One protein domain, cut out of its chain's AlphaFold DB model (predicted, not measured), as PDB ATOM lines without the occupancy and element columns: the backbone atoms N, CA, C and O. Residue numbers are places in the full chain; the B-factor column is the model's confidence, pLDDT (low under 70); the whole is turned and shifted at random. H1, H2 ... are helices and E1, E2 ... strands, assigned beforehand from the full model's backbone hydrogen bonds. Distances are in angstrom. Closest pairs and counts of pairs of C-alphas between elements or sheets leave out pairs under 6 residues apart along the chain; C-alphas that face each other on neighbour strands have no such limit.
ATOM      1  N   LYS A  23      20.222 -22.860 -15.980       90.44
ATOM      2  CA  LYS A  23      19.327 -23.291 -14.894       90.44
ATOM      3  C   LYS A  23      19.700 -24.661 -14.333       90.44
ATOM      4  O   LYS A  23      19.108 -25.063 -13.333       90.44
ATOM      5  N   ASN A  24      20.630 -25.380 -14.969       92.25
ATOM      6  CA  ASN A  24      20.972 -26.764 -14.647       92.25
ATOM      7  C   ASN A  24      19.712 -27.655 -14.577       92.25
ATOM      8  O   ASN A  24      19.500 -28.399 -13.618       92.25
ATOM      9  N   SER A  25      18.816 -27.496 -15.557       91.75
ATOM     10  CA  SER A  25      17.478 -28.099 -15.553       91.75
ATOM     11  C   SER A  25      16.981 -28.367 -16.973       91.75
ATOM     12  O   SER A  25      17.418 -27.730 -17.926       91.75
ATOM     13  N   ILE A  26      15.992 -29.255 -17.122       92.38
ATOM     14  CA  ILE A  26      15.313 -29.509 -18.407       92.38
ATOM     15  C   ILE A  26      14.696 -28.233 -19.014       92.38
ATOM     16  O   ILE A  26      14.552 -28.124 -20.226       92.38
ATOM     17  N   LEU A  27      14.406 -27.230 -18.177       92.00
ATOM     18  CA  LEU A  27      13.909 -25.906 -18.574       92.00
ATOM     19  C   LEU A  27      14.949 -25.026 -19.294       92.00
ATOM     20  O   LEU A  27      14.648 -23.870 -19.617       92.00
ATOM     21  N   ASP A  28      16.176 -25.518 -19.475       94.62
ATOM     22  CA  ASP A  28      17.175 -24.908 -20.356       94.62
ATOM     23  C   ASP A  28      16.906 -25.228 -21.837       94.62
ATOM     24  O   ASP A  28      17.411 -24.524 -22.710       94.62
ATOM     25  N   VAL A  29      16.083 -26.242 -22.141       94.56
ATOM     26  CA  VAL A  29      15.630 -26.523 -23.510       94.56
ATOM     27  C   VAL A  29      14.525 -25.525 -23.891       94.56
ATOM     28  O   VAL A  29      13.482 -25.493 -23.230       94.56
ATOM     29  N   PRO A  30      14.702 -24.709 -24.950       92.44
ATOM     30  CA  PRO A  30      13.702 -23.724 -25.348       92.44
ATOM     31  C   PRO A  30      12.347 -24.363 -25.664       92.44
ATOM     32  O   PRO A  30      12.269 -25.347 -26.394       92.44
ATOM     33  N   GLY A  31      11.274 -23.779 -25.130       88.62
ATOM     34  CA  GLY A  31       9.904 -24.252 -25.347       88.62
ATOM     35  C   GLY A  31       9.458 -25.392 -24.429       88.62
ATOM     36  O   GLY A  31       8.278 -25.724 -24.459       88.62
ATOM     37  N   VAL A  32      10.338 -25.951 -23.588       91.62
ATOM     38  CA  VAL A  32       9.945 -26.949 -22.582       91.62
ATOM     39  C   VAL A  32       9.393 -26.270 -21.330       91.62
ATOM     40  O   VAL A  32      10.016 -25.363 -20.774       91.62
ATOM     41  N   TYR A  33       8.251 -26.760 -20.846       91.19
ATOM     42  CA  TYR A  33       7.624 -26.312 -19.600       91.19
ATOM     43  C   TYR A  33       7.409 -27.485 -18.648       91.19
ATOM     44  O   TYR A  33       7.142 -28.610 -19.069       91.19
ATOM     45  N   VAL A  34       7.497 -27.213 -17.347       90.62
ATOM     46  CA  VAL A  34       7.255 -28.198 -16.288       90.62
ATOM     47  C   VAL A  34       6.264 -27.620 -15.286       90.62
ATOM     48  O   VAL A  34       6.460 -26.513 -14.789       90.62
ATOM     49  N   GLY A  35       5.214 -28.379 -14.983       88.62
ATOM     50  CA  GLY A  35       4.250 -28.084 -13.927       88.62
ATOM     51  C   GLY A  35       4.260 -29.187 -12.877       88.62
ATOM     52  O   GLY A  35       4.393 -30.361 -13.214       88.62
ATOM     53  N   GLN A  36       4.125 -28.830 -11.604       89.81
ATOM     54  CA  GLN A  36       4.073 -29.798 -10.510       89.81
ATOM     55  C   GLN A  36       2.935 -29.454  -9.559       89.81
ATOM     56  O   GLN A  36       2.692 -28.284  -9.270       89.81
ATOM     57  N   ASN A  37       2.262 -30.481  -9.055       87.31
ATOM     58  CA  ASN A  37       1.313 -30.354  -7.961       87.31
ATOM     59  C   ASN A  37       1.566 -31.482  -6.962       87.31
ATOM     60  O   ASN A  37       1.597 -32.654  -7.342       87.31
ATOM     61  N   THR A  38       1.768 -31.127  -5.697       86.38
ATOM     62  CA  THR A  38       2.023 -32.058  -4.597       86.38
ATOM     63  C   THR A  38       0.911 -31.909  -3.570       86.38
ATOM     64  O   THR A  38       0.576 -30.798  -3.172       86.38
ATOM     65  N   ILE A  39       0.341 -33.035  -3.150       86.12
ATOM     66  CA  ILE A  39      -0.784 -33.107  -2.220       86.12
ATOM     67  C   ILE A  39      -0.382 -34.006  -1.050       86.12
ATOM     68  O   ILE A  39       0.038 -35.147  -1.255       86.12
ATOM     69  N   GLY A  40      -0.551 -33.498   0.167       80.81
ATOM     70  CA  GLY A  40      -0.250 -34.196   1.416       80.81
ATOM     71  C   GLY A  40       0.765 -33.438   2.268       80.81
ATOM     72  O   GLY A  40       1.654 -32.763   1.743       80.81
ATOM     73  N   ASN A  41       0.618 -33.563   3.580       81.56
ATOM     74  CA  ASN A  41       1.405 -32.878   4.596       81.56
ATOM     75  C   ASN A  41       2.244 -33.863   5.422       81.56
ATOM     76  O   ASN A  41       2.156 -35.087   5.286       81.56
ATOM     77  N   ASP A  42       3.086 -33.314   6.295       75.06
ATOM     78  CA  ASP A  42       3.798 -34.102   7.294       75.06
ATOM     79  C   ASP A  42       2.802 -34.750   8.267       75.06
ATOM     80  O   ASP A  42       1.990 -34.064   8.880       75.06
ATOM     81  N   GLY A  43       2.873 -36.078   8.397       76.12
ATOM     82  CA  GLY A  43       1.969 -36.876   9.232       76.12
ATOM     83  C   GLY A  43       0.805 -37.535   8.486       76.12
ATOM     84  O   GLY A  43       0.139 -38.378   9.078       76.12
ATOM     85  N   ASP A  44       0.588 -37.220   7.205       79.06
ATOM     86  CA  ASP A  44      -0.444 -37.889   6.405       79.06
ATOM     87  C   ASP A  44      -0.014 -39.306   5.995       79.06
ATOM     88  O   ASP A  44       1.141 -39.546   5.631       79.06
ATOM     89  N   ASP A  45      -0.986 -40.222   5.939       82.50
ATOM     90  CA  ASP A  45      -0.795 -41.615   5.504       82.50
ATOM     91  C   ASP A  45      -0.252 -41.741   4.071       82.50
ATOM     92  O   ASP A  45       0.207 -42.810   3.658       82.50
ATOM     93  N   ALA A  46      -0.362 -40.681   3.265       78.88
ATOM     94  CA  ALA A  46       0.012 -40.723   1.864       78.88
ATOM     95  C   ALA A  46       0.378 -39.337   1.313       78.88
ATOM     96  O   ALA A  46      -0.367 -38.375   1.487       78.88
ATOM     97  N   ARG A  47       1.477 -39.261   0.549       81.56
ATOM     98  CA  ARG A  47       1.870 -38.063  -0.212       81.56
ATOM     99  C   ARG A  47       1.814 -38.340  -1.699       81.56
ATOM    100  O   ARG A  47       2.464 -39.263  -2.187       81.56
ATOM    101  N   LYS A  48       1.028 -37.539  -2.407       84.75
ATOM    102  CA  LYS A  48       0.757 -37.663  -3.840       84.75
ATOM    103  C   LYS A  48       1.386 -36.512  -4.583       84.75
ATOM    104  O   LYS A  48       1.554 -35.417  -4.051       84.75
ATOM    105  N   GLY A  49       1.637 -36.731  -5.859       87.38
ATOM    106  CA  GLY A  49       1.916 -35.626  -6.743       87.38
ATOM    107  C   GLY A  49       1.817 -36.027  -8.194       87.38
ATOM    108  O   GLY A  49       1.948 -37.200  -8.546       87.38
ATOM    109  N   VAL A  50       1.603 -35.011  -9.014       88.12
ATOM    110  CA  VAL A  50       1.706 -35.095 -10.461       88.12
ATOM    111  C   VAL A  50       2.763 -34.101 -10.920       88.12
ATOM    112  O   VAL A  50       2.849 -32.978 -10.420       88.12
ATOM    113  N   THR A  51       3.593 -34.532 -11.857       89.31
ATOM    114  CA  THR A  51       4.496 -33.678 -12.622       89.31
ATOM    115  C   THR A  51       4.114 -33.794 -14.088       89.31
ATOM    116  O   THR A  51       3.937 -34.892 -14.611       89.31
ATOM    117  N   VAL A  52       3.973 -32.654 -14.746       90.81
ATOM    118  CA  VAL A  52       3.628 -32.547 -16.160       90.81
ATOM    119  C   VAL A  52       4.793 -31.905 -16.885       90.81
ATOM    120  O   VAL A  52       5.278 -30.859 -16.454       90.81
ATOM    121  N   ILE A  53       5.221 -32.512 -17.986       90.94
ATOM    122  CA  ILE A  53       6.237 -31.955 -18.875       90.94
ATOM    123  C   ILE A  53       5.574 -31.678 -20.219       90.94
ATOM    124  O   ILE A  53       5.075 -32.591 -20.885       90.94
ATOM    125  N   PHE A  54       5.590 -30.410 -20.614       91.62
ATOM    126  CA  PHE A  54       5.186 -29.977 -21.939       91.62
ATOM    127  C   PHE A  54       6.444 -29.849 -22.797       91.62
ATOM    128  O   PHE A  54       7.320 -29.045 -22.469       91.62
ATOM    129  N   PRO A  55       6.565 -30.623 -23.886       90.81
ATOM    130  CA  PRO A  55       7.725 -30.534 -24.769       90.81
ATOM    131  C   PRO A  55       7.698 -29.274 -25.656       90.81
ATOM    132  O   PRO A  55       8.693 -28.972 -26.309       90.81
ATOM    133  N   ARG A  56       6.565 -28.559 -25.684       88.31
ATOM    134  CA  ARG A  56       6.345 -27.260 -26.336       88.31
ATOM    135  C   ARG A  56       5.485 -26.355 -25.456       88.31
ATOM    136  O   ARG A  56       5.036 -26.773 -24.391       88.31
ATOM    137  N   HIS A  57       5.224 -25.132 -25.918       88.12
ATOM    138  CA  HIS A  57       4.246 -24.251 -25.284       88.12
ATOM    139  C   HIS A  57       2.873 -24.947 -25.166       88.12
ATOM    140  O   HIS A  57       2.510 -25.692 -26.079       88.12
ATOM    141  N   PRO A  58       2.099 -24.726 -24.084       83.69
ATOM    142  CA  PRO A  58       0.782 -25.345 -23.907       83.69
ATOM    143  C   PRO A  58      -0.189 -25.139 -25.079       83.69
ATOM    144  O   PRO A  58      -0.950 -26.050 -25.394       83.69
ATOM    145  N   ASP A  59      -0.115 -23.994 -25.760       87.56
ATOM    146  CA  ASP A  59      -0.951 -23.698 -26.936       87.56
ATOM    147  C   ASP A  59      -0.561 -24.523 -28.180       87.56
ATOM    148  O   ASP A  59      -1.387 -24.750 -29.059       87.56
ATOM    149  N   ASP A  60       0.673 -25.038 -28.225       89.56
ATOM    150  CA  ASP A  60       1.251 -25.793 -29.346       89.56
ATOM    151  C   ASP A  60       1.316 -27.307 -29.071       89.56
ATOM    152  O   ASP A  60       2.048 -28.052 -29.731       89.56
ATOM    153  N   ILE A  61       0.573 -27.787 -28.070       82.25
ATOM    154  CA  ILE A  61       0.648 -29.171 -27.576       82.25
ATOM    155  C   ILE A  61       0.330 -30.227 -28.644       82.25
ATOM    156  O   ILE A  61       0.855 -31.335 -28.587       82.25
ATOM    157  N   THR A  62      -0.510 -29.892 -29.624       85.44
ATOM    158  CA  THR A  62      -0.936 -30.814 -30.687       85.44
ATOM    159  C   THR A  62       0.116 -30.995 -31.776       85.44
ATOM    160  O   THR A  62       0.017 -31.933 -32.572       85.44
ATOM    161  N   ILE A  63       1.135 -30.131 -31.818       91.00
ATOM    162  CA  ILE A  63       2.239 -30.255 -32.762       91.00
ATOM    163  C   ILE A  63       3.102 -31.453 -32.322       91.00
ATOM    164  O   ILE A  63       3.536 -31.505 -31.171       91.00
ATOM    165  N   PRO A  64       3.407 -32.420 -33.207       91.25
ATOM    166  CA  PRO A  64       4.232 -33.580 -32.866       91.25
ATOM    167  C   PRO A  64       5.675 -33.242 -32.468       91.25
ATOM    168  O   PRO A  64       6.333 -32.423 -33.115       91.25
ATOM    169  N   CYS A  65       6.197 -33.882 -31.427       92.50
ATOM    170  CA  CYS A  65       7.617 -33.927 -31.072       92.50
ATOM    171  C   CYS A  65       8.153 -35.334 -31.315       92.50
ATOM    172  O   CYS A  65       7.612 -36.291 -30.762       92.50
ATOM    173  N   TYR A  66       9.238 -35.466 -32.082       94.81
ATOM    174  CA  TYR A  66       9.928 -36.749 -32.191       94.81
ATOM    175  C   TYR A  66      10.327 -37.261 -30.807       94.81
ATOM    176  O   TYR A  66      10.793 -36.497 -29.958       94.81
ATOM    177  N   ALA A  67      10.107 -38.551 -30.587       94.75
ATOM    178  CA  ALA A  67      10.302 -39.190 -29.299       94.75
ATOM    179  C   ALA A  67      10.828 -40.612 -29.495       94.75
ATOM    180  O   ALA A  67      10.583 -41.253 -30.513       94.75
ATOM    181  N   GLY A  68      11.547 -41.109 -28.493       94.00
ATOM    182  CA  GLY A  68      12.059 -42.471 -28.453       94.00
ATOM    183  C   GLY A  68      11.906 -43.045 -27.053       94.00
ATOM    184  O   GLY A  68      11.817 -42.301 -26.077       94.00
ATOM    185  N   LEU A  69      11.857 -44.371 -26.963       94.88
ATOM    186  CA  LEU A  69      11.661 -45.090 -25.709       94.88
ATOM    187  C   LEU A  69      12.634 -46.255 -25.603       94.88
ATOM    188  O   LEU A  69      12.979 -46.893 -26.597       94.88
ATOM    189  N   HIS A  70      13.029 -46.557 -24.372       94.88
ATOM    190  CA  HIS A  70      13.809 -47.738 -24.049       94.88
ATOM    191  C   HIS A  70      13.360 -48.297 -22.699       94.88
ATOM    192  O   HIS A  70      13.269 -47.560 -21.719       94.88
ATOM    193  N   THR A  71      13.106 -49.604 -22.647       94.81
ATOM    194  CA  THR A  71      12.723 -50.306 -21.419       94.81
ATOM    195  C   THR A  71      13.920 -51.086 -20.899       94.81
ATOM    196  O   THR A  71      14.223 -52.159 -21.412       94.81
ATOM    197  N   LEU A  72      14.583 -50.559 -19.863       96.19
ATOM    198  CA  LEU A  72      15.647 -51.289 -19.165       96.19
ATOM    199  C   LEU A  72      15.067 -52.457 -18.350       96.19
ATOM    200  O   LEU A  72      15.573 -53.575 -18.395       96.19
ATOM    201  N   ASN A  73      13.989 -52.191 -17.610       94.94
ATOM    202  CA  ASN A  73      13.230 -53.172 -16.845       94.94
ATOM    203  C   ASN A  73      11.734 -52.838 -16.943       94.94
ATOM    204  O   ASN A  73      11.352 -51.679 -16.818       94.94
ATOM    205  N   GLY A  74      10.902 -53.850 -17.190       90.88
ATOM    206  CA  GLY A  74       9.468 -53.684 -17.442       90.88
ATOM    207  C   GLY A  74       8.587 -53.582 -16.195       90.88
ATOM    208  O   GLY A  74       7.375 -53.698 -16.324       90.88
ATOM    209  N   ASN A  75       9.151 -53.416 -14.995       93.25
ATOM    210  CA  ASN A  75       8.375 -53.297 -13.761       93.25
ATOM    211  C   ASN A  75       7.877 -51.857 -13.542       93.25
ATOM    212  O   ASN A  75       8.325 -51.146 -12.642       93.25
ATOM    213  N   GLY A  76       6.981 -51.411 -14.416       88.56
ATOM    214  CA  GLY A  76       6.372 -50.088 -14.390       88.56
ATOM    215  C   GLY A  76       5.387 -49.933 -15.541       88.56
ATOM    216  O   GLY A  76       5.340 -50.771 -16.437       88.56
ATOM    217  N   GLU A  77       4.613 -48.853 -15.525       90.81
ATOM    218  CA  GLU A  77       3.610 -48.572 -16.553       90.81
ATOM    219  C   GLU A  77       3.938 -47.263 -17.278       90.81
ATOM    220  O   GLU A  77       4.332 -46.276 -16.651       90.81
ATOM    221  N   LEU A  78       3.756 -47.254 -18.600       92.19
ATOM    222  CA  LEU A  78       3.913 -46.070 -19.441       92.19
ATOM    223  C   LEU A  78       2.858 -46.082 -20.546       92.19
ATOM    224  O   LEU A  78       3.005 -46.741 -21.576       92.19
ATOM    225  N   THR A  79       1.811 -45.288 -20.363       92.25
ATOM    226  CA  THR A  79       0.786 -45.093 -21.390       92.25
ATOM    227  C   THR A  79       1.334 -44.276 -22.566       92.25
ATOM    228  O   THR A  79       2.148 -43.375 -22.387       92.25
ATOM    229  N   GLY A  80       0.894 -44.593 -23.790       89.88
ATOM    230  CA  GLY A  80       1.349 -43.926 -25.019       89.88
ATOM    231  C   GLY A  80       2.620 -44.521 -25.640       89.88
ATOM    232  O   GLY A  80       3.045 -44.073 -26.704       89.88
ATOM    233  N   ASN A  81       3.202 -45.567 -25.035       92.56
ATOM    234  CA  ASN A  81       4.434 -46.181 -25.540       92.56
ATOM    235  C   ASN A  81       4.290 -46.781 -26.953       92.56
ATOM    236  O   ASN A  81       5.191 -46.625 -27.777       92.56
ATOM    237  N   TYR A  82       3.142 -47.394 -27.263       93.75
ATOM    238  CA  TYR A  82       2.878 -47.979 -28.581       93.75
ATOM    239  C   TYR A  82       2.846 -46.923 -29.686       93.75
ATOM    240  O   TYR A  82       3.393 -47.155 -30.757       93.75
ATOM    241  N   GLN A  83       2.275 -45.747 -29.406       92.94
ATOM    242  CA  GLN A  83       2.234 -44.641 -30.359       92.94
ATOM    243  C   GLN A  83       3.646 -44.168 -30.711       92.94
ATOM    244  O   GLN A  83       3.981 -44.044 -31.883       92.94
ATOM    245  N   ILE A  84       4.494 -43.939 -29.703       94.81
ATOM    246  CA  ILE A  84       5.873 -43.491 -29.932       94.81
ATOM    247  C   ILE A  84       6.670 -44.569 -30.672       94.81
ATOM    248  O   ILE A  84       7.459 -44.247 -31.556       94.81
ATOM    249  N   LYS A  85       6.446 -45.846 -30.347       95.06
ATOM    250  CA  LYS A  85       7.109 -46.970 -31.016       95.06
ATOM    251  C   LYS A  85       6.745 -47.076 -32.500       95.06
ATOM    252  O   LYS A  85       7.610 -47.440 -33.288       95.06
ATOM    253  N   ASP A  86       5.495 -46.792 -32.856       94.88
ATOM    254  CA  ASP A  86       4.989 -46.940 -34.224       94.88
ATOM    255  C   ASP A  86       5.208 -45.672 -35.067       94.88
ATOM    256  O   ASP A  86       5.713 -45.732 -36.184       94.88
ATOM    257  N   TRP A  87       4.882 -44.498 -34.520       96.06
ATOM    258  CA  TRP A  87       4.913 -43.228 -35.257       96.06
ATOM    259  C   TRP A  87       6.232 -42.464 -35.102       96.06
ATOM    260  O   TRP A  87       6.515 -41.552 -35.878       96.06
ATOM    261  N   GLY A  88       7.041 -42.792 -34.089       95.25
ATOM    262  CA  GLY A  88       8.303 -42.103 -33.798       95.25
ATOM    263  C   GLY A  88       8.138 -40.714 -33.170       95.25
ATOM    264  O   GLY A  88       9.112 -39.972 -33.045       95.25
ATOM    265  N   TYR A  89       6.922 -40.327 -32.777       93.00
ATOM    266  CA  TYR A  89       6.647 -39.033 -32.157       93.00
ATOM    267  C   TYR A  89       5.541 -39.110 -31.099       93.00
ATOM    268  O   TYR A  89       4.676 -39.986 -31.123       93.00
ATOM    269  N   SER A  90       5.546 -38.133 -30.195       89.12
ATOM    270  CA  SER A  90       4.433 -37.828 -29.297       89.12
ATOM    271  C   SER A  90       3.815 -36.483 -29.671       89.12
ATOM    272  O   SER A  90       4.525 -35.519 -29.933       89.12
ATOM    273  N   ASN A  91       2.491 -36.407 -29.674       86.50
ATOM    274  CA  ASN A  91       1.706 -35.175 -29.808       86.50
ATOM    275  C   ASN A  91       0.908 -34.883 -28.523       86.50
ATOM    276  O   ASN A  91      -0.131 -34.225 -28.559       86.50
ATOM    277  N   THR A  92       1.349 -35.447 -27.398       81.06
ATOM    278  CA  THR A  92       0.717 -35.302 -26.086       81.06
ATOM    279  C   THR A  92       1.759 -34.934 -25.030       81.06
ATOM    280  O   THR A  92       2.972 -35.051 -25.238       81.06
ATOM    281  N   ILE A  93       1.285 -34.461 -23.877       80.69
ATOM    282  CA  ILE A  93       2.132 -34.206 -22.707       80.69
ATOM    283  C   ILE A  93       2.697 -35.493 -22.120       80.69
ATOM    284  O   ILE A  93       2.048 -36.537 -22.115       80.69
ATOM    285  N   SER A  94       3.886 -35.381 -21.531       76.12
ATOM    286  CA  SER A  94       4.418 -36.431 -20.669       76.12
ATOM    287  C   SER A  94       3.951 -36.182 -19.239       76.12
ATOM    288  O   SER A  94       4.228 -35.133 -18.654       76.12
ATOM    289  N   LEU A  95       3.223 -37.146 -18.687       76.62
ATOM    290  CA  LEU A  95       2.723 -37.112 -17.319       76.62
ATOM    291  C   LEU A  95       3.490 -38.111 -16.466       76.62
ATOM    292  O   LEU A  95       3.621 -39.278 -16.824       76.62
ATOM    293  N   PHE A  96       3.945 -37.650 -15.309       78.75
ATOM    294  CA  PHE A  96       4.496 -38.497 -14.266       78.75
ATOM    295  C   PHE A  96       3.630 -38.371 -13.015       78.75
ATOM    296  O   PHE A  96       3.436 -37.276 -12.485       78.75
ATOM    297  N   SER A  97       3.117 -39.494 -12.529       80.50
ATOM    298  CA  SER A  97       2.373 -39.581 -11.276       80.50
ATOM    299  C   SER A  97       2.889 -40.774 -10.495       80.50
ATOM    300  O   SER A  97       3.112 -41.840 -11.064       80.50
ATOM    301  N   ILE A  98       3.027 -40.620  -9.183       68.94
ATOM    302  CA  ILE A  98       3.272 -41.761  -8.302       68.94
ATOM    303  C   ILE A  98       1.929 -42.420  -7.947       68.94
ATOM    304  O   ILE A  98       1.004 -41.717  -7.524       68.94
ATOM    305  N   PRO A  99       1.762 -43.742  -8.133       52.62
ATOM    306  CA  PRO A  99       0.591 -44.444  -7.631       52.62
ATOM    307  C   PRO A  99       0.670 -44.542  -6.104       52.62
ATOM    308  O   PRO A  99       1.740 -44.737  -5.532       52.62
TER     309      PRO A  99
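AT A GLANCE: This is residues 23 to 99 of the 110 residues of an uncharacterized protein of Botryotinia narcissicola (UniProt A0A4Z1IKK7). This loose model has little regular structure: a small three-stranded sheet, E1, E2 and E3, has a short helix, H1, beyond the end where E3 begins. Residues 41 to 46 of the E1-E2 hairpin's loop stick out at the sheet's other end, and residues 71 to 77 stick out before H1. The 77 printed residues run E1, E2, H1, E3; the sheet's order is E1 - E2 - E3, antiparallel. The class is mixed, with 25 residues in named elements; the radius of gyration of the C-alphas is 14.9 A, the spans 44 by 31 by 24 A.

HOW THE PARTS SIT: E1, residues 33 to 39, and E2, residues 48 to 54, form an antiparallel hairpin at 171 degrees, with N 35 and O 52 within hydrogen-bond range at 2.9 A. E3, residues 94 to 97, is antiparallel to E2 at 173 degrees, with N 51 and O 96 within range at 2.8 A. H1, residues 81 to 87, is not on the sheet; its O i to N i+4 pairs are each within range.

IN THESE COORDINATES: E1 runs 20.5 A from C-alpha 33 at (7.624, -26.312, -19.600), E2 20.2 A, H1 10.2 A, and E3 10.1 A to C-alpha 97 at (2.373, -39.581, -11.276).

THE WHOLE: The C-alphas farthest apart, of Gly 43 and Trp 87, are 45.0 A apart. The E2 to H1 link is long, 26 residues. The printed part has no cut; residues 98 to 99 have pLDDT under 70.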